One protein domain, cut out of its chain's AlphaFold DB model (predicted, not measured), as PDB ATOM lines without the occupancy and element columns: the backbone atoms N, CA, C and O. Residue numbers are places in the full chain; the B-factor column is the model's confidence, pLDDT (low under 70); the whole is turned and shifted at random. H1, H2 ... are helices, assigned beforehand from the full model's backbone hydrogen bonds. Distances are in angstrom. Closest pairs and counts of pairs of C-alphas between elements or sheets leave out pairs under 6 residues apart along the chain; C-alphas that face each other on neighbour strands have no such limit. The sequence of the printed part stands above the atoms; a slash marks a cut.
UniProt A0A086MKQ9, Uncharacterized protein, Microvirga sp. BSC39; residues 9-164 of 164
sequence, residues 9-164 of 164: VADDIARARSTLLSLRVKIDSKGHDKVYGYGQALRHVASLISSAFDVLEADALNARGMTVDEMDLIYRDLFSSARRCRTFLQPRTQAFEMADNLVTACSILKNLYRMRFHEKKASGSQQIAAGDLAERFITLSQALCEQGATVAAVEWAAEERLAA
ATOM      1  N   VAL A   9     233.357 199.562 215.039       93.88
ATOM      2  CA  VAL A   9     234.222 199.076 216.125       93.88
ATOM      3  C   VAL A   9     235.021 197.861 215.653       93.88
ATOM      4  O   VAL A   9     236.225 197.794 215.890       93.88
ATOM      5  N   ALA A  10     234.383 196.939 214.926       94.50
ATOM      6  CA  ALA A  10     235.056 195.779 214.344       94.50
ATOM      7  C   ALA A  10     236.173 196.186 213.363       94.50
ATOM      8  O   ALA A  10     237.286 195.660 213.447       94.50
ATOM      9  N   ASP A  11     235.914 197.165 212.493       96.25
ATOM     10  CA  ASP A  11     236.902 197.693 211.546       96.25
ATOM     11  C   ASP A  11     238.082 198.366 212.257       96.25
ATOM     12  O   ASP A  11     239.245 198.160 211.888       96.25
ATOM     13  N   ASP A  12     237.811 199.153 213.301       96.69
ATOM     14  CA  ASP A  12     238.854 199.793 214.105       96.69
ATOM     15  C   ASP A  12     239.706 198.755 214.854       96.69
ATOM     16  O   ASP A  12     240.933 198.871 214.868       96.69
ATOM     17  N   ILE A  13     239.091 197.704 215.408       97.75
ATOM     18  CA  ILE A  13     239.787 196.572 216.043       97.75
ATOM     19  C   ILE A  13     240.676 195.843 215.026       97.75
ATOM     20  O   ILE A  13     241.843 195.554 215.309       97.75
ATOM     21  N   ALA A  14     240.162 195.559 213.827       97.12
ATOM     22  CA  ALA A  14     240.929 194.906 212.767       97.12
ATOM     23  C   ALA A  14     242.129 195.763 212.328       97.12
ATOM     24  O   ALA A  14     243.253 195.264 212.202       97.12
ATOM     25  N   ARG A  15     241.923 197.075 212.171       96.50
ATOM     26  CA  ARG A  15     242.978 198.040 211.835       96.50
ATOM     27  C   ARG A  15     244.032 198.147 212.937       96.50
ATOM     28  O   ARG A  15     245.225 198.199 212.633       96.50
ATOM     29  N   ALA A  16     243.613 198.151 214.199       97.38
ATOM     30  CA  ALA A  16     244.502 198.176 215.354       97.38
ATOM     31  C   ALA A  16     245.370 196.908 215.419       97.38
ATOM     32  O   ALA A  16     246.591 197.012 215.543       97.38
ATOM     33  N   ARG A  17     244.779 195.720 215.211       97.50
ATOM     34  CA  ARG A  17     245.512 194.441 215.096       97.50
ATOM     35  C   ARG A  17     246.549 194.469 213.980       97.50
ATOM     36  O   ARG A  17     247.707 194.129 214.209       97.50
ATOM     37  N   SER A  18     246.138 194.894 212.787       97.00
ATOM     38  CA  SER A  18     247.033 195.005 211.632       97.00
ATOM     39  C   SER A  18     248.184 195.974 211.910       97.00
ATOM     40  O   SER A  18     249.342 195.629 211.687       97.00
ATOM     41  N   THR A  19     247.888 197.141 212.494       95.75
ATOM     42  CA  THR A  19     248.909 198.129 212.868       95.75
ATOM     43  C   THR A  19     249.906 197.543 213.863       95.75
ATOM     44  O   THR A  19     251.107 197.709 213.673       95.75
ATOM     45  N   LEU A  20     249.441 196.843 214.902       93.94
ATOM     46  CA  LEU A  20     250.313 196.247 215.912       93.94
ATOM     47  C   LEU A  20     251.281 195.223 215.293       93.94
ATOM     48  O   LEU A  20     252.472 195.241 215.596       93.94
ATOM     49  N   LEU A  21     250.791 194.377 214.380       93.75
ATOM     50  CA  LEU A  21     251.626 193.425 213.641       93.75
ATOM     51  C   LEU A  21     252.664 194.138 212.767       93.75
ATOM     52  O   LEU A  21     253.846 193.802 212.821       93.75
ATOM     53  N   SER A  22     252.249 195.150 212.002       92.38
ATOM     54  CA  SER A  22     253.169 195.929 211.165       92.38
ATOM     55  C   SER A  22     254.216 196.678 211.989       92.38
ATOM     56  O   SER A  22     255.374 196.738 211.584       92.38
ATOM     57  N   LEU A  23     253.838 197.234 213.144       91.25
ATOM     58  CA  LEU A  23     254.763 197.902 214.059       91.25
ATOM     59  C   LEU A  23     255.783 196.925 214.627       91.25
ATOM     60  O   LEU A  23     256.962 197.250 214.645       91.25
ATOM     61  N   ARG A  24     255.354 195.724 215.026       89.06
ATOM     62  CA  ARG A  24     256.266 194.689 215.516       89.06
ATOM     63  C   ARG A  24     257.301 194.308 214.461       89.06
ATOM     64  O   ARG A  24     258.487 194.412 214.728       89.06
ATOM     65  N   VAL A  25     256.870 194.005 213.233       89.00
ATOM     66  CA  VAL A  25     257.794 193.732 212.112       89.00
ATOM     67  C   VAL A  25     258.719 194.927 211.841       89.00
ATOM     68  O   VAL A  25     259.916 194.761 211.593       89.00
ATOM     69  N   LYS A  26     258.184 196.155 211.906       87.00
ATOM     70  CA  LYS A  26     258.978 197.379 211.750       87.00
ATOM     71  C   LYS A  26     260.015 197.525 212.862       87.00
ATOM     72  O   LYS A  26     261.081 198.028 212.569       87.00
ATOM     73  N   ILE A  27     259.723 197.146 214.100       85.44
ATOM     74  CA  ILE A  27     260.644 197.277 215.238       85.44
ATOM     75  C   ILE A  27     261.691 196.162 215.210       85.44
ATOM     76  O   ILE A  27     262.876 196.460 215.290       85.44
ATOM     77  N   ASP A  28     261.274 194.915 214.979       84.06
ATOM     78  CA  ASP A  28     262.156 193.739 214.923       84.06
ATOM     79  C   ASP A  28     263.210 193.847 213.799       84.06
ATOM     80  O   ASP A  28     264.278 193.247 213.873       84.06
ATOM     81  N   SER A  29     262.929 194.631 212.752       84.19
ATOM     82  CA  SER A  29     263.853 194.898 211.637       84.19
ATOM     83  C   SER A  29     264.769 196.113 211.840       84.19
ATOM     84  O   SER A  29     265.477 196.507 210.909       84.19
ATOM     85  N   LYS A  30     264.749 196.754 213.015       81.69
ATOM     86  CA  LYS A  30     265.516 197.977 213.295       81.69
ATOM     87  C   LYS A  30     266.546 197.751 214.394       81.69
ATOM     88  O   LYS A  30     266.338 196.972 215.314       81.69
ATOM     89  N   GLY A  31     267.663 198.468 214.278       76.94
ATOM     90  CA  GLY A  31     268.701 198.507 215.306       76.94
ATOM     91  C   GLY A  31     268.276 199.306 216.539       76.94
ATOM     92  O   GLY A  31     267.300 200.063 216.505       76.94
ATOM     93  N   HIS A  32     269.044 199.151 217.615       76.00
ATOM     94  CA  HIS A  32     268.764 199.719 218.935       76.00
ATOM     95  C   HIS A  32     268.520 201.237 218.919       76.00
ATOM     96  O   HIS A  32     267.509 201.684 219.459       76.00
ATOM     97  N   ASP A  33     269.341 202.018 218.215       79.44
ATOM     98  CA  ASP A  33     269.232 203.487 218.142       79.44
ATOM     99  C   ASP A  33     267.873 203.946 217.601       79.44
ATOM    100  O   ASP A  33     267.293 204.953 218.013       79.44
ATOM    101  N   LYS A  34     267.313 203.172 216.668       86.81
ATOM    102  CA  LYS A  34     266.022 203.498 216.073       86.81
ATOM    103  C   LYS A  34     264.872 203.196 217.030       86.81
ATOM    104  O   LYS A  34     263.914 203.966 217.096       86.81
ATOM    105  N   VAL A  35     264.974 202.103 217.786       87.44
ATOM    106  CA  VAL A  35     264.026 201.755 218.854       87.44
ATOM    107  C   VAL A  35     264.054 202.820 219.954       87.44
ATOM    108  O   VAL A  35     262.994 203.281 220.381       87.44
ATOM    109  N   TYR A  36     265.248 203.294 220.327       86.38
ATOM    110  CA  TYR A  36     265.429 204.431 221.230       86.38
ATOM    111  C   TYR A  36     264.703 205.682 220.720       86.38
ATOM    112  O   TYR A  36     263.916 206.292 221.449       86.38
ATOM    113  N   GLY A  37     264.895 206.025 219.443       90.50
ATOM    114  CA  GLY A  37     264.217 207.153 218.806       90.50
ATOM    115  C   GLY A  37     262.687 207.058 218.859       90.50
ATOM    116  O   GLY A  37     262.014 208.070 219.070       90.50
ATOM    117  N   TYR A  38     262.117 205.854 218.730       93.19
ATOM    118  CA  TYR A  38     260.678 205.641 218.924       93.19
ATOM    119  C   TYR A  38     260.242 205.871 220.373       93.19
ATOM    120  O   TYR A  38     259.210 206.506 220.590       93.19
ATOM    121  N   GLY A  39     261.020 205.400 221.351       93.12
ATOM    122  CA  GLY A  39     260.763 205.631 222.775       93.12
ATOM    123  C   GLY A  39     260.759 207.118 223.140       93.12
ATOM    124  O   GLY A  39     259.822 207.596 223.777       93.12
ATOM    125  N   GLN A  40     261.750 207.880 222.667       93.62
ATOM    126  CA  GLN A  40     261.810 209.329 222.895       93.62
ATOM    127  C   GLN A  40     260.639 210.065 222.238       93.62
ATOM    128  O   GLN A  40     260.017 210.929 222.857       93.62
ATOM    129  N   ALA A  41     260.279 209.691 221.008       95.25
ATOM    130  CA  ALA A  41     259.118 210.271 220.343       95.25
ATOM    131  C   ALA A  41     257.802 209.952 221.072       95.25
ATOM    132  O   ALA A  41     256.922 210.806 221.128       95.25
ATOM    133  N   LEU A  42     257.659 208.755 221.654       96.44
ATOM    134  CA  LEU A  42     256.495 208.392 222.469       96.44
ATOM    135  C   LEU A  42     256.372 209.273 223.711       96.44
ATOM    136  O   LEU A  42     255.305 209.848 223.923       96.44
ATOM    137  N   ARG A  43     257.453 209.422 224.484       95.69
ATOM    138  CA  ARG A  43     257.479 210.305 225.663       95.69
ATOM    139  C   ARG A  43     257.190 211.751 225.290       95.69
ATOM    140  O   ARG A  43     256.367 212.396 225.924       95.69
ATOM    141  N   HIS A  44     257.786 212.234 224.200       95.62
ATOM    142  CA  HIS A  44     257.528 213.584 223.713       95.62
ATOM    143  C   HIS A  44     256.043 213.809 223.396       95.62
ATOM    144  O   HIS A  44     255.447 214.768 223.881       95.62
ATOM    145  N   VAL A  45     255.414 212.910 222.632       97.62
ATOM    146  CA  VAL A  45     253.983 213.025 222.312       97.62
ATOM    147  C   VAL A  45     253.117 212.894 223.571       97.62
ATOM    148  O   VAL A  45     252.138 213.622 223.712       97.62
ATOM    149  N   ALA A  46     253.479 212.017 224.508       97.25
ATOM    150  CA  ALA A  46     252.763 211.878 225.772       97.25
ATOM    151  C   ALA A  46     252.877 213.121 226.664       97.25
ATOM    152  O   ALA A  46     251.883 213.511 227.266       97.25
ATOM    153  N   SER A  47     254.036 213.779 226.701       97.06
ATOM    154  CA  SER A  47     254.243 215.043 227.413       97.06
ATOM    155  C   SER A  47     253.389 216.177 226.825       97.06
ATOM    156  O   SER A  47     252.782 216.948 227.571       97.06
ATOM    157  N   LEU A  48     253.242 216.230 225.492       97.25
ATOM    158  CA  LEU A  48     252.330 217.174 224.832       97.25
ATOM    159  C   LEU A  48     250.864 216.920 225.216       97.25
ATOM    160  O   LEU A  48     250.141 217.865 225.517       97.25
ATOM    161  N   ILE A  49     250.434 215.654 225.242       97.75
ATOM    162  CA  ILE A  49     249.083 215.283 225.691       97.75
ATOM    163  C   ILE A  49     248.893 215.633 227.173       97.75
ATOM    164  O   ILE A  49     247.903 216.264 227.528       97.75
ATOM    165  N   SER A  50     249.848 215.260 228.022       97.00
ATOM    166  CA  SER A  50     249.858 215.549 229.458       97.00
ATOM    167  C   SER A  50     249.674 217.038 229.736       97.00
ATOM    168  O   SER A  50     248.802 217.408 230.515       97.00
ATOM    169  N   SER A  51     250.402 217.888 229.011       95.69
ATOM    170  CA  SER A  51     250.294 219.344 229.132       95.69
ATOM    171  C   SER A  51     248.953 219.890 228.630       95.69
ATOM    172  O   SER A  51     248.415 220.828 229.209       95.69
ATOM    173  N   ALA A  52     248.410 219.332 227.544       96.62
ATOM    174  CA  ALA A  52     247.168 219.815 226.939       96.62
ATOM    175  C   ALA A  52     245.901 219.397 227.706       96.62
ATOM    176  O   ALA A  52     244.894 220.095 227.622       96.62
ATOM    177  N   PHE A  53     245.948 218.274 228.430       95.25
ATOM    178  CA  PHE A  53     244.796 217.678 229.121       95.25
ATOM    179  C   PHE A  53     244.957 217.612 230.647       95.25
ATOM    180  O   PHE A  53     244.117 217.014 231.308       95.25
ATOM    181  N   ASP A  54     246.016 218.212 231.197       95.06
ATOM    182  CA  ASP A  54     246.310 218.258 232.638       95.06
ATOM    183  C   ASP A  54     246.288 216.870 233.310       95.06
ATOM    184  O   ASP A  54     245.679 216.642 234.354       95.06
ATOM    185  N   VAL A  55     246.958 215.904 232.674       95.88
ATOM    186  CA  VAL A  55     247.155 214.549 233.216       95.88
ATOM    187  C   VAL A  55     248.635 214.255 233.417       95.88
ATOM    188  O   VAL A  55     249.492 214.910 232.828       95.88
ATOM    189  N   LEU A  56     248.969 213.210 234.174       96.19
ATOM    190  CA  LEU A  56     250.351 212.739 234.275       96.19
ATOM    191  C   LEU A  56     250.829 212.158 232.933       96.19
ATOM    192  O   LEU A  56     250.071 211.490 232.232       96.19
ATOM    193  N   GLU A  57     252.111 212.327 232.593       94.56
ATOM    194  CA  GLU A  57     252.694 211.741 231.369       94.56
ATOM    195  C   GLU A  57     252.502 210.217 231.315       94.56
ATOM    196  O   GLU A  57     252.166 209.660 230.270       94.56
ATOM    197  N   ALA A  58     252.638 209.541 232.459       94.19
ATOM    198  CA  ALA A  58     252.383 208.107 232.565       94.19
ATOM    199  C   ALA A  58     250.922 207.752 232.235       94.19
ATOM    200  O   ALA A  58     250.664 206.744 231.576       94.19
ATOM    201  N   ASP A  59     249.962 208.583 232.643       96.06
ATOM    202  CA  ASP A  59     248.556 208.389 232.293       96.06
ATOM    203  C   ASP A  59     248.313 208.667 230.810       96.06
ATOM    204  O   ASP A  59     247.600 207.903 230.157       96.06
ATOM    205  N   ALA A  60     248.986 209.666 230.236       96.69
ATOM    206  CA  ALA A  60     248.942 209.937 228.804       96.69
ATOM    207  C   ALA A  60     249.517 208.776 227.964       96.69
ATOM    208  O   ALA A  60     248.935 208.414 226.937       96.69
ATOM    209  N   LEU A  61     250.611 208.140 228.404       95.50
ATOM    210  CA  LEU A  61     251.194 206.954 227.754       95.50
ATOM    211  C   LEU A  61     250.294 205.718 227.839       95.50
ATOM    212  O   LEU A  61     250.357 204.857 226.960       95.50
ATOM    213  N   ASN A  62     249.465 205.637 228.881       95.19
ATOM    214  CA  ASN A  62     248.575 204.506 229.140       95.19
ATOM    215  C   ASN A  62     247.113 204.772 228.731       95.19
ATOM    216  O   ASN A  62     246.265 203.885 228.887       95.19
ATOM    217  N   ALA A  63     246.816 205.973 228.220       95.94
ATOM    218  CA  ALA A  63     245.470 206.477 227.945       95.94
ATOM    219  C   ALA A  63     244.518 206.306 229.150       95.94
ATOM    220  O   ALA A  63     243.425 205.744 229.041       95.94
ATOM    221  N   ARG A  64     244.964 206.762 230.325       93.69
ATOM    222  CA  ARG A  64     244.222 206.766 231.598       93.69
ATOM    223  C   ARG A  64     243.952 208.198 232.063       93.69
ATOM    224  O   ARG A  64     244.416 209.148 231.450       93.69
ATOM    225  N   GLY A  65     243.132 208.345 233.105       90.69
ATOM    226  CA  GLY A  65     242.823 209.653 233.699       90.69
ATOM    227  C   GLY A  65     241.912 210.560 232.865       90.69
ATOM    228  O   GLY A  65     241.616 211.659 233.300       90.69
ATOM    229  N   MET A  66     241.434 210.097 231.704       94.00
ATOM    230  CA  MET A  66     240.664 210.911 230.757       94.00
ATOM    231  C   MET A  66     239.237 210.406 230.545       94.00
ATOM    232  O   MET A  66     238.933 209.200 230.614       94.00
ATOM    233  N   THR A  67     238.358 211.347 230.226       96.12
ATOM    234  CA  THR A  67     236.991 211.110 229.768       96.12
ATOM    235  C   THR A  67     236.969 210.520 228.358       96.12
ATOM    236  O   THR A  67     237.962 210.506 227.631       96.12
ATOM    237  N   VAL A  68     235.811 209.993 227.954       95.69
ATOM    238  CA  VAL A  68     235.655 209.415 226.611       95.69
ATOM    239  C   VAL A  68     235.777 210.480 225.515       95.69
ATOM    240  O   VAL A  68     236.339 210.200 224.458       95.69
ATOM    241  N   ASP A  69     235.295 211.695 225.769       97.06
ATOM    242  CA  ASP A  69     235.331 212.779 224.786       97.06
ATOM    243  C   ASP A  69     236.765 213.288 224.580       97.06
ATOM    244  O   ASP A  69     237.197 213.476 223.444       97.06
ATOM    245  N   GLU A  70     237.549 213.404 225.656       97.81
ATOM    246  CA  GLU A  70     238.983 213.718 225.577       97.81
ATOM    247  C   GLU A  70     239.758 212.640 224.812       97.81
ATOM    248  O   GLU A  70     240.581 212.963 223.957       97.81
ATOM    249  N   MET A  71     239.452 211.356 225.042       97.38
ATOM    250  CA  MET A  71     240.078 210.261 224.292       97.38
ATOM    251  C   MET A  71     239.813 210.359 222.784       97.38
ATOM    252  O   MET A  71     240.721 210.115 221.986       97.38
ATOM    253  N   ASP A  72     238.592 210.724 222.380       96.69
ATOM    254  CA  ASP A  72     238.256 210.906 220.964       96.69
ATOM    255  C   ASP A  72     238.940 212.148 220.363       96.69
ATOM    256  O   ASP A  72     239.440 212.091 219.236       96.69
ATOM    257  N   LEU A  73     239.037 213.248 221.121       97.69
ATOM    258  CA  LEU A  73     239.781 214.444 220.711       97.69
ATOM    259  C   LEU A  73     241.266 214.133 220.481       97.69
ATOM    260  O   LEU A  73     241.801 214.446 219.414       97.69
ATOM    261  N   ILE A  74     241.911 213.452 221.431       97.88
ATOM    262  CA  ILE A  74     243.321 213.050 221.331       97.88
ATOM    263  C   ILE A  74     243.529 212.106 220.149       97.88
ATOM    264  O   ILE A  74     244.464 212.285 219.370       97.88
ATOM    265  N   TYR A  75     242.638 211.132 219.950       97.62
ATOM    266  CA  TYR A  75     242.689 210.249 218.786       97.62
ATOM    267  C   TYR A  75     242.706 211.034 217.462       97.62
ATOM    268  O   TYR A  75     243.540 210.760 216.589       97.62
ATOM    269  N   ARG A  76     241.809 212.017 217.306       97.44
ATOM    270  CA  ARG A  76     241.707 212.840 216.088       97.44
ATOM    271  C   ARG A  76     242.940 213.718 215.885       97.44
ATOM    272  O   ARG A  76     243.416 213.832 214.747       97.44
ATOM    273  N   ASP A  77     243.470 214.302 216.957       97.62
ATOM    274  CA  ASP A  77     244.691 215.101 216.881       97.62
ATOM    275  C   ASP A  77     245.898 214.233 216.508       97.62
ATOM    276  O   ASP A  77     246.576 214.513 215.522       97.62
ATOM    277  N   LEU A  78     246.097 213.093 217.174       97.62
ATOM    278  CA  LEU A  78     247.172 212.148 216.854       97.62
ATOM    279  C   LEU A  78     247.067 211.608 215.423       97.62
ATOM    280  O   LEU A  78     248.080 211.444 214.736       97.62
ATOM    281  N   PHE A  79     245.852 211.347 214.934       95.69
ATOM    282  CA  PHE A  79     245.629 210.958 213.543       95.69
ATOM    283  C   PHE A  79     246.088 212.053 212.568       95.69
ATOM    284  O   PHE A  79     246.795 211.766 211.594       95.69
ATOM    285  N   SER A  80     245.728 213.304 212.852       95.94
ATOM    286  CA  SER A  80     246.096 214.471 212.047       95.94
ATOM    287  C   SER A  80     247.599 214.756 212.112       95.94
ATOM    288  O   SER A  80     248.238 214.977 211.082       95.94
ATOM    289  N   SER A  81     248.198 214.673 213.296       94.69
ATOM    290  CA  SER A  81     249.633 214.823 213.549       94.69
ATOM    291  C   SER A  81     250.451 213.744 212.844       94.69
ATOM    292  O   SER A  81     251.405 214.077 212.141       94.69
ATOM    293  N   ALA A  82     250.024 212.478 212.883       94.62
ATOM    294  CA  ALA A  82     250.657 211.414 212.103       94.62
ATOM    295  C   ALA A  82     250.588 211.693 210.593       94.62
ATOM    296  O   ALA A  82     251.565 211.483 209.875       94.62
ATOM    297  N   ARG A  83     249.444 212.176 210.086       94.00
ATOM    298  CA  ARG A  83     249.290 212.532 208.667       94.00
ATOM    299  C   ARG A  83     250.212 213.686 208.268       94.00
ATOM    300  O   ARG A  83     250.823 213.598 207.208       94.00
ATOM    301  N   ARG A  84     250.337 214.719 209.106       91.88
ATOM    302  CA  ARG A  84     251.270 215.837 208.894       91.88
ATOM    303  C   ARG A  84     252.718 215.362 208.907       91.88
ATOM    304  O   ARG A  84     253.446 215.634 207.969       91.88
ATOM    305  N   CYS A  85     253.126 214.571 209.896       91.75
ATOM    306  CA  CYS A  85     254.505 214.081 209.973       91.75
ATOM    307  C   CYS A  85     254.892 213.237 208.742       91.75
ATOM    308  O   CYS A  85     256.019 213.324 208.263       91.75
ATOM    309  N   ARG A  86     253.946 212.488 208.150       91.25
ATOM    310  CA  ARG A  86     254.200 211.722 206.917       91.25
ATOM    311  C   ARG A  86     254.600 212.575 205.714       91.25
ATOM    312  O   ARG A  86     255.286 212.054 204.841       91.25
ATOM    313  N   THR A  87     254.225 213.856 205.649       89.81
ATOM    314  CA  THR A  87     254.627 214.723 204.525       89.81
ATOM    315  C   THR A  87     256.127 215.012 204.521       89.81
ATOM    316  O   THR A  87     256.665 215.402 203.491       89.81
ATOM    317  N   PHE A  88     256.804 214.786 205.650       87.56
ATOM    318  CA  PHE A  88     258.244 214.968 205.818       87.56
ATOM    319  C   PHE A  88     259.044 213.668 205.631       87.56
ATOM    320  O   PHE A  88     260.264 213.678 205.763       87.56
ATOM    321  N   LEU A  89     258.395 212.550 205.273       86.06
ATOM    322  CA  LEU A  89     259.062 211.269 204.993       86.06
ATOM    323  C   LEU A  89     259.677 211.220 203.587       86.06
ATOM    324  O   LEU A  89     259.553 210.228 202.868       86.06
ATOM    325  N   GLN A  90     260.338 212.301 203.181       83.69
ATOM    326  CA  GLN A  90     261.116 212.326 201.951       83.69
ATOM    327  C   GLN A  90     262.516 211.762 202.231       83.69
ATOM    328  O   GLN A  90     263.198 212.260 203.137       83.69
ATOM    329  N   PRO A  91     262.963 210.739 201.475       66.31
ATOM    330  CA  PRO A  91     264.309 210.198 201.613       66.31
ATOM    331  C   PRO A  91     265.358 211.312 201.482       66.31
ATOM    332  O   PRO A  91     265.257 212.140 200.580       66.31
ATOM    333  N   ARG A  92     266.387 211.292 202.343       66.19
ATOM    334  CA  ARG A  92     267.528 212.240 202.371       66.19
ATOM    335  C   ARG A  92     267.256 213.636 202.946       66.19
ATOM    336  O   ARG A  92     268.105 214.513 202.814       66.19
ATOM    337  N   THR A  93     266.127 213.854 203.615       71.12
ATOM    338  CA  THR A  93     265.924 215.080 204.405       71.12
ATOM    339  C   THR A  93     266.452 214.901 205.829       71.12
ATOM    340  O   THR A  93     266.305 213.833 206.419       71.12
ATOM    341  N   GLN A  94     267.031 215.954 206.413       70.31
ATOM    342  CA  GLN A  94     267.498 215.941 207.809       70.31
ATOM    343  C   GLN A  94     266.353 215.660 208.803       70.31
ATOM    344  O   GLN A  94     266.573 215.103 209.873       70.31
ATOM    345  N   ALA A  95     265.114 215.997 208.428       82.12
ATOM    346  CA  ALA A  95     263.920 215.775 209.237       82.12
ATOM    347  C   ALA A  95     263.345 214.348 209.140       82.12
ATOM    348  O   ALA A  95     262.440 214.021 209.907       82.12
ATOM    349  N   PHE A  96     263.841 213.501 208.225       87.62
ATOM    350  CA  PHE A  96     263.258 212.187 207.943       87.62
ATOM    351  C   PHE A  96     263.165 211.303 209.193       87.62
ATOM    352  O   PHE A  96     262.100 210.766 209.495       87.62
ATOM    353  N   GLU A  97     264.260 211.182 209.945       87.69
ATOM    354  CA  GLU A  97     264.329 210.304 211.117       87.69
ATOM    355  C   GLU A  97     263.377 210.758 212.229       87.69
ATOM    356  O   GLU A  97     262.625 209.949 212.776       87.69
ATOM    357  N   MET A  98     263.343 212.063 212.508       90.19
ATOM    358  CA  MET A  98     262.425 212.649 213.485       90.19
ATOM    359  C   MET A  98     260.966 212.459 213.060       90.19
ATOM    360  O   MET A  98     260.133 212.047 213.867       90.19
ATOM    361  N   ALA A  99     260.653 212.705 211.786       91.56
ATOM    362  CA  ALA A  99     259.316 212.510 211.246       91.56
ATOM    363  C   ALA A  99     258.878 211.041 211.333       91.56
ATOM    364  O   ALA A  99     257.756 210.765 211.753       91.56
ATOM    365  N   ASP A 100     259.752 210.088 211.005       92.75
ATOM    366  CA  ASP A 100     259.450 208.657 211.113       92.75
ATOM    367  C   ASP A 100     259.215 208.223 212.566       92.75
ATOM    368  O   ASP A 100     258.286 207.453 212.845       92.75
ATOM    369  N   ASN A 101     259.994 208.768 213.504       94.00
ATOM    370  CA  ASN A 101     259.811 208.501 214.927       94.00
ATOM    371  C   ASN A 101     258.462 209.043 215.424       94.00
ATOM    372  O   ASN A 101     257.689 208.300 216.031       94.00
ATOM    373  N   LEU A 102     258.123 210.290 215.084       95.62
ATOM    374  CA  LEU A 102     256.851 210.917 215.458       95.62
ATOM    375  C   LEU A 102     255.641 210.235 214.808       95.62
ATOM    376  O   LEU A 102     254.629 210.021 215.473       95.62
ATOM    377  N   VAL A 103     255.734 209.825 213.535       95.69
ATOM    378  CA  VAL A 103     254.677 209.040 212.871       95.69
ATOM    379  C   VAL A 103     254.449 207.723 213.603       95.69
ATOM    380  O   VAL A 103     253.296 207.310 213.767       95.69
ATOM    381  N   THR A 104     255.524 207.065 214.032       95.50
ATOM    382  CA  THR A 104     255.458 205.792 214.759       95.50
ATOM    383  C   THR A 104     254.810 205.990 216.128       95.50
ATOM    384  O   THR A 104     253.815 205.325 216.420       95.50
ATOM    385  N   ALA A 105     255.277 206.969 216.906       96.31
ATOM    386  CA  ALA A 105     254.718 207.320 218.210       96.31
ATOM    387  C   ALA A 105     253.228 207.688 218.127       96.31
ATOM    388  O   ALA A 105     252.395 207.079 218.800       96.31
ATOM    389  N   CYS A 106     252.858 208.599 217.220       97.56
ATOM    390  CA  CYS A 106     251.460 208.974 217.004       97.56
ATOM    391  C   CYS A 106     250.615 207.781 216.537       97.56
ATOM    392  O   CYS A 106     249.430 207.703 216.851       97.56
ATOM    393  N   SER A 107     251.195 206.841 215.781       96.88
ATOM    394  CA  SER A 107     250.472 205.650 215.327       96.88
ATOM    395  C   SER A 107     250.215 204.646 216.443       96.88
ATOM    396  O   SER A 107     249.150 204.034 216.443       96.88
ATOM    397  N   ILE A 108     251.140 204.496 217.387       97.44
ATOM    398  CA  ILE A 108     250.937 203.691 218.595       97.44
ATOM    399  C   ILE A 108     249.845 204.334 219.449       97.44
ATOM    400  O   ILE A 108     248.805 203.718 219.685       97.44
ATOM    401  N   LEU A 109     250.036 205.603 219.825       98.06
ATOM    402  CA  LEU A 109     249.133 206.287 220.746       98.06
ATOM    403  C   LEU A 109     247.730 206.442 220.152       98.06
ATOM    404  O   LEU A 109     246.763 206.097 220.817       98.06
ATOM    405  N   LYS A 110     247.559 206.821 218.877       97.88
ATOM    406  CA  LYS A 110     246.196 206.949 218.320       97.88
ATOM    407  C   LYS A 110     245.413 205.635 218.397       97.88
ATOM    408  O   LYS A 110     244.214 205.658 218.644       97.88
ATOM    409  N   ASN A 111     246.068 204.491 218.170       98.25
ATOM    410  CA  ASN A 111     245.385 203.202 218.236       98.25
ATOM    411  C   ASN A 111     245.085 202.829 219.688       98.25
ATOM    412  O   ASN A 111     243.975 202.387 219.957       98.25
ATOM    413  N   LEU A 112     246.007 203.086 220.619       98.38
ATOM    414  CA  LEU A 112     245.755 202.926 222.051       98.38
ATOM    415  C   LEU A 112     244.523 203.724 222.506       98.38
ATOM    416  O   LEU A 112     243.583 203.154 223.055       98.38
ATOM    417  N   TYR A 113     244.496 205.026 222.221       98.38
ATOM    418  CA  TYR A 113     243.395 205.912 222.601       98.38
ATOM    419  C   TYR A 113     242.070 205.484 221.971       98.38
ATOM    420  O   TYR A 113     241.040 205.461 222.643       98.38
ATOM    421  N   ARG A 114     242.092 205.061 220.702       98.19
ATOM    422  CA  ARG A 114     240.894 204.546 220.033       98.19
ATOM    423  C   ARG A 114     240.388 203.247 220.659       98.19
ATOM    424  O   ARG A 114     239.181 203.067 220.781       98.19
ATOM    425  N   MET A 115     241.287 202.351 221.064       98.38
ATOM    426  CA  MET A 115     240.912 201.104 221.732       98.38
ATOM    427  C   MET A 115     240.358 201.359 223.140       98.38
ATOM    428  O   MET A 115     239.333 200.782 223.478       98.38
ATOM    429  N   ARG A 116     240.934 202.286 223.921       97.88
ATOM    430  CA  ARG A 116     240.363 202.704 225.219       97.88
ATOM    431  C   ARG A 116     238.998 203.373 225.080       97.88
ATOM    432  O   ARG A 116     238.100 203.106 225.874       97.88
ATOM    433  N   PHE A 117     238.817 204.206 224.055       97.56
ATOM    434  CA  PHE A 117     237.509 204.770 223.726       97.56
ATOM    435  C   PHE A 117     236.475 203.654 223.502       97.56
ATOM    436  O   PHE A 117     235.398 203.676 224.099       97.56
ATOM    437  N   HIS A 118     236.817 202.654 222.683       97.25
ATOM    438  CA  HIS A 118     235.922 201.536 222.378       97.25
ATOM    439  C   HIS A 118     235.688 200.623 223.580       97.25
ATOM    440  O   HIS A 118     234.555 200.225 223.807       97.25
ATOM    441  N   GLU A 119     236.694 200.360 224.407       97.00
ATOM    442  CA  GLU A 119     236.538 199.620 225.667       97.00
ATOM    443  C   GLU A 119     235.524 200.290 226.618       97.00
ATOM    444  O   GLU A 119     234.806 199.615 227.354       97.00
ATOM    445  N   LYS A 120     235.417 201.625 226.587       95.75
ATOM    446  CA  LYS A 120     234.444 202.376 227.399       95.75
ATOM    447  C   LYS A 120     233.044 202.474 226.779       95.75
ATOM    448  O   LYS A 120     232.107 202.829 227.492       95.75
ATOM    449  N   LYS A 121     232.890 202.248 225.469       95.25
ATOM    450  CA  LYS A 121     231.641 202.528 224.724       95.25
ATOM    451  C   LYS A 121     230.999 201.312 224.067       95.25
ATOM    452  O   LYS A 121     229.782 201.305 223.903       95.25
ATOM    453  N   ALA A 122     231.794 200.337 223.645       93.81
ATOM    454  CA  ALA A 122     231.308 199.094 223.071       93.81
ATOM    455  C   ALA A 122     230.799 198.154 224.174       93.81
ATOM    456  O   ALA A 122     231.036 198.373 225.361       93.81
ATOM    457  N   SER A 123     230.114 197.092 223.766       92.56
ATOM    458  CA  SER A 123     229.593 196.048 224.646       92.56
ATOM    459  C   SER A 123     230.117 194.671 224.236       92.56
ATOM    460  O   SER A 123     230.660 194.478 223.144       92.56
ATOM    461  N   GLY A 124     229.972 193.700 225.140       93.38
ATOM    462  CA  GLY A 124     230.204 192.287 224.852       93.38
ATOM    463  C   GLY A 124     231.625 191.976 224.375       93.38
ATOM    464  O   GLY A 124     232.617 192.407 224.961       93.38
ATOM    465  N   SER A 125     231.727 191.195 223.301       94.50
ATOM    466  CA  SER A 125     233.005 190.734 222.740       94.50
ATOM    467  C   SER A 125     233.876 191.874 222.202       94.50
ATOM    468  O   SER A 125     235.102 191.796 222.289       94.50
ATOM    469  N   GLN A 126     233.268 192.936 221.666       95.69
ATOM    470  CA  GLN A 126     233.996 194.072 221.097       95.69
ATOM    471  C   GLN A 126     234.684 194.904 222.179       95.69
ATOM    472  O   GLN A 126     235.827 195.319 221.993       95.69
ATOM    473  N   GLN A 127     234.020 195.088 223.325       97.06
ATOM    474  CA  GLN A 127     234.607 195.737 224.497       97.06
ATOM    475  C   GLN A 127     235.868 195.001 224.965       97.06
ATOM    476  O   GLN A 127     236.921 195.619 225.116       97.06
ATOM    477  N   ILE A 128     235.767 193.679 225.138       97.19
ATOM    478  CA  ILE A 128     236.879 192.828 225.585       97.19
ATOM    479  C   ILE A 128     238.035 192.895 224.581       97.19
ATOM    480  O   ILE A 128     239.176 193.153 224.953       97.19
ATOM    481  N   ALA A 129     237.740 192.738 223.288       97.12
ATOM    482  CA  ALA A 129     238.757 192.780 222.242       97.12
ATOM    483  C   ALA A 129     239.459 194.146 222.134       97.12
ATOM    484  O   ALA A 129     240.651 194.192 221.819       97.12
ATOM    485  N   ALA A 130     238.738 195.245 222.372       97.50
ATOM    486  CA  ALA A 130     239.317 196.581 222.425       97.50
ATOM    487  C   ALA A 130     240.235 196.741 223.649       97.50
ATOM    488  O   ALA A 130     241.370 197.189 223.487       97.50
ATOM    489  N   GLY A 131     239.799 196.300 224.835       97.88
ATOM    490  CA  GLY A 131     240.617 196.299 226.053       97.88
ATOM    491  C   GLY A 131     241.919 195.512 225.884       97.88
ATOM    492  O   GLY A 131     243.005 196.050 226.098       97.88
ATOM    493  N   ASP A 132     241.842 194.285 225.360       98.19
ATOM    494  CA  ASP A 132     243.015 193.442 225.093       98.19
ATOM    495  C   ASP A 132     244.026 194.111 224.149       98.19
ATOM    496  O   ASP A 132     245.243 193.980 224.311       98.19
ATOM    497  N   LEU A 133     243.542 194.813 223.121       98.06
ATOM    498  CA  LEU A 133     244.416 195.536 222.199       98.06
ATOM    499  C   LEU A 133     245.021 196.779 222.839       98.06
ATOM    500  O   LEU A 133     246.197 197.048 222.593       98.06
ATOM    501  N   ALA A 134     244.257 197.512 223.652       98.12
ATOM    502  CA  ALA A 134     244.775 198.645 224.407       98.12
ATOM    503  C   ALA A 134     245.944 198.207 225.301       98.12
ATOM    504  O   ALA A 134     247.015 198.806 225.226       98.12
ATOM    505  N   GLU A 135     245.797 197.110 226.049       98.19
ATOM    506  CA  GLU A 135     246.879 196.570 226.886       98.19
ATOM    507  C   GLU A 135     248.115 196.185 226.062       98.19
ATOM    508  O   GLU A 135     249.241 196.513 226.431       98.19
ATOM    509  N   ARG A 136     247.941 195.583 224.880       97.88
ATOM    510  CA  ARG A 136     249.078 195.265 223.997       97.88
ATOM    511  C   ARG A 136     249.801 196.509 223.478       97.88
ATOM    512  O   ARG A 136     251.025 196.483 223.347       97.88
ATOM    513  N   PHE A 137     249.077 197.584 223.165       97.75
ATOM    514  CA  PHE A 137     249.705 198.856 222.793       97.75
ATOM    515  C   PHE A 137     250.430 199.506 223.970       97.75
ATOM    516  O   PHE A 137     251.484 200.095 223.747       97.75
ATOM    517  N   ILE A 138     249.910 199.364 225.192       97.00
ATOM    518  CA  ILE A 138     250.583 199.811 226.419       97.00
ATOM    519  C   ILE A 138     251.884 199.043 226.627       97.00
ATOM    520  O   ILE A 138     252.933 199.653 226.789       97.00
ATOM    521  N   THR A 139     251.853 197.712 226.549       95.44
ATOM    522  CA  THR A 139     253.073 196.902 226.664       95.44
ATOM    523  C   THR A 139     254.108 197.311 225.618       95.44
ATOM    524  O   THR A 139     255.289 197.437 225.931       95.44
ATOM    525  N   LEU A 140     253.679 197.562 224.377       93.69
ATOM    526  CA  LEU A 140     254.573 198.036 223.326       93.69
ATOM    527  C   LEU A 140     255.149 199.426 223.635       93.69
ATOM    528  O   LEU A 140     256.350 199.631 223.467       93.69
ATOM    529  N   SER A 141     254.319 200.387 224.054       93.75
ATOM    530  CA  SER A 141     254.779 201.748 224.344       93.75
ATOM    531  C   SER A 141     255.758 201.769 225.516       93.75
ATOM    532  O   SER A 141     256.798 202.421 225.417       93.75
ATOM    533  N   GLN A 142     255.475 201.003 226.571       91.75
ATOM    534  CA  GLN A 142     256.350 200.827 227.729       91.75
ATOM    535  C   GLN A 142     257.678 200.193 227.325       91.75
ATOM    536  O   GLN A 142     258.721 200.785 227.586       91.75
ATOM    537  N   ALA A 143     257.656 199.079 226.586       90.06
ATOM    538  CA  ALA A 143     258.874 198.419 226.123       90.06
ATOM    539  C   ALA A 143     259.763 199.359 225.292       90.06
ATOM    540  O   ALA A 143     260.971 199.406 225.499       90.06
ATOM    541  N   LEU A 144     259.180 200.158 224.392       90.56
ATOM    542  CA  LEU A 144     259.927 201.150 223.610       90.56
ATOM    543  C   LEU A 144     260.494 202.279 224.483       90.56
ATOM    544  O   LEU A 144     261.628 202.711 224.277       90.56
ATOM    545  N   CYS A 145     259.731 202.751 225.471       88.25
ATOM    546  CA  CYS A 145     260.184 203.782 226.404       88.25
ATOM    547  C   CYS A 145     261.285 203.280 227.351       88.25
ATOM    548  O   CYS A 145     262.174 204.054 227.704       88.25
ATOM    549  N   GLU A 146     261.232 202.021 227.779       84.31
ATOM    550  CA  GLU A 146     262.216 201.386 228.664       84.31
ATOM    551  C   GLU A 146     263.494 201.016 227.915       84.31
ATOM    552  O   GLU A 146     264.585 201.362 228.359       84.31
ATOM    553  N   GLN A 147     263.375 200.390 226.741       71.88
ATOM    554  CA  GLN A 147     264.528 200.102 225.883       71.88
ATOM    555  C   GLN A 147     265.233 201.390 225.449       71.88
ATOM    556  O   GLN A 147     266.458 201.415 225.369       71.88
ATOM    557  N   GLY A 148     264.480 202.480 225.267       58.09
ATOM    558  CA  GLY A 148     265.049 203.815 225.132       58.09
ATOM    559  C   GLY A 148     265.850 204.252 226.370       58.09
ATOM    560  O   GLY A 148     266.963 204.740 226.252       58.09
ATOM    561  N   ALA A 149     265.358 204.044 227.588       56.38
ATOM    562  CA  ALA A 149     266.092 204.455 228.790       56.38
ATOM    563  C   ALA A 149     267.396 203.664 229.025       56.38
ATOM    564  O   ALA A 149     268.393 204.247 229.449       56.38
ATOM    565  N   THR A 150     267.412 202.361 228.729       55.53
ATOM    566  CA  THR A 150     268.573 201.487 228.983       55.53
ATOM    567  C   THR A 150     269.776 201.819 228.094       55.53
ATOM    568  O   THR A 150     270.913 201.715 228.548       55.53
ATOM    569  N   VAL A 151     269.555 202.258 226.852       50.09
ATOM    570  CA  VAL A 151     270.645 202.586 225.911       50.09
ATOM    571  C   VAL A 151     271.426 203.825 226.357       50.09
ATOM    572  O   VAL A 151     272.652 203.776 226.378       50.09
ATOM    573  N   ALA A 152     270.745 204.873 226.838       50.22
ATOM    574  CA  ALA A 152     271.415 206.063 227.373       50.22
ATOM    575  C   ALA A 152     272.363 205.725 228.541       50.22
ATOM    576  O   ALA A 152     273.430 206.317 228.662       50.22
ATOM    577  N   ALA A 153     272.006 204.745 229.376       49.31
ATOM    578  CA  ALA A 153     272.852 204.303 230.483       49.31
ATOM    579  C   ALA A 153     274.075 203.481 230.021       49.31
ATOM    580  O   ALA A 153     275.129 203.545 230.651       49.31
ATOM    581  N   VAL A 154     273.952 202.711 228.934       53.62
ATOM    582  CA  VAL A 154     275.043 201.873 228.403       53.62
ATOM    583  C   VAL A 154     276.034 202.689 227.571       53.62
ATOM    584  O   VAL A 154     277.237 202.480 227.710       53.62
ATOM    585  N   GLU A 155     275.559 203.633 226.755       52.06
ATOM    586  CA  GLU A 155     276.422 204.547 225.993       52.06
ATOM    587  C   GLU A 155     277.186 205.493 226.925       52.06
ATOM    588  O   GLU A 155     278.401 205.613 226.792       52.06
ATOM    589  N   TRP A 156     276.533 206.034 227.961       44.12
ATOM    590  CA  TRP A 156     277.194 206.837 228.998       44.12
ATOM    591  C   TRP A 156     278.301 206.059 229.730       44.12
ATOM    592  O   TRP A 156     279.413 206.553 229.903       44.12
ATOM    593  N   ALA A 157     278.040 204.801 230.102       48.72
ATOM    594  CA  ALA A 157     279.037 203.941 230.745       48.72
ATOM    595  C   ALA A 157     280.186 203.520 229.804       48.72
ATOM    596  O   ALA A 157     281.275 203.176 230.269       48.72
ATOM    597  N   ALA A 158     279.956 203.498 228.488       51.97
ATOM    598  CA  ALA A 158     280.990 203.232 227.490       51.97
ATOM    599  C   ALA A 158     281.853 204.478 227.225       51.97
ATOM    600  O   ALA A 158     283.074 204.353 227.131       51.97
ATOM    601  N   GLU A 159     281.247 205.665 227.177       44.78
ATOM    602  CA  GLU A 159     281.946 206.947 227.050       44.78
ATOM    603  C   GLU A 159     282.795 207.264 228.292       44.78
ATOM    604  O   GLU A 159     283.958 207.632 228.144       44.78
ATOM    605  N   GLU A 160     282.295 207.016 229.509       45.97
ATOM    606  CA  GLU A 160     283.084 207.162 230.746       45.97
ATOM    607  C   GLU A 160     284.306 206.230 230.788       45.97
ATOM    608  O   GLU A 160     285.354 206.615 231.297       45.97
ATOM    609  N   ARG A 161     284.212 205.015 230.226       45.56
ATOM    610  CA  ARG A 161     285.358 204.090 230.127       45.56
ATOM    611  C   ARG A 161     286.374 204.484 229.065       45.56
ATOM    612  O   ARG A 161     287.527 204.093 229.182       45.56
ATOM    613  N   LEU A 162     285.949 205.175 228.012       47.62
ATOM    614  CA  LEU A 162     286.843 205.676 226.965       47.62
ATOM    615  C   LEU A 162     287.498 207.009 227.360       47.62
ATOM    616  O   LEU A 162     288.516 207.378 226.778       47.62
ATOM    617  N   ALA A 163     286.924 207.714 228.337       47.75
ATOM    618  CA  ALA A 163     287.441 208.957 228.902       47.75
ATOM    619  C   ALA A 163     288.301 208.771 230.175       47.75
ATOM    620  O   ALA A 163     288.802 209.769 230.701       47.75
ATOM    621  N   ALA A 164     288.468 207.535 230.664       45.56
ATOM    622  CA  ALA A 164     289.296 207.156 231.819       45.56
ATOM    623  C   ALA A 164     290.588 206.445 231.384       45.56
ATOM    624  O   ALA A 164     291.628 206.681 232.040       45.56
TER     625      ALA A 164
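This is residues 9 to 164 of the 164 residues of an uncharacterized protein of Microvirga sp. BSC39 (UniProt A0A086MKQ9). H5 runs through the middle of a helical body, with H4 folded along it, H1 and H6 packed on it, and H2 crossing both H5 and H6; the long H6 runs past this body, and residues 153 to 164 stick out as an arm. H1, H5 and H6 form an up-and-down bundle, each running against the one before it in the chain. The 156 printed residues have six named helices, H1 to H6 in order, and no named strand: all helix. The whole is compact, with a radius of gyration of the C-alphas of 16.5 A, and spans 61 by 32 by 29 A.

H1, residues 9 to 28, begins at C-alpha 9 (234.222, 199.076, 216.125). H2 is residues 32 to 53, 31.6 A long; H3 57 to 62; H4 68 to 86; H5 96 to 121, 37.1 A. H6, residues 124 to 162, is 58.2 A long and ends at C-alpha 162 (286.843, 205.676, 226.965).

H1 touches H5, C-alphas of Ala 16 and Asn 111 closest at 5.9 A. H2 residues 37 to 45 touch H5 residues 98 to 109 at a steep tilt of 53 degrees, C-alphas of Leu 42 and Ala 105 closest at 4.7 A. H3 touches H2, C-alphas of Glu 57 and Ser 50 closest at 5.1 A. H4 and H5 form a hairpin, closest at C-alphas of Ala 82 and Val 103, 4.7 A. H1 and H4 are apart. Every O i to N i+4 pair is within hydrogen-bond range in H1 to H4, but 21 of 22 in H5 and 32 of 35 in H6.

The printed part has no cut and no long link. Residues 91 to 92 and 148 to 164 have pLDDT under 70.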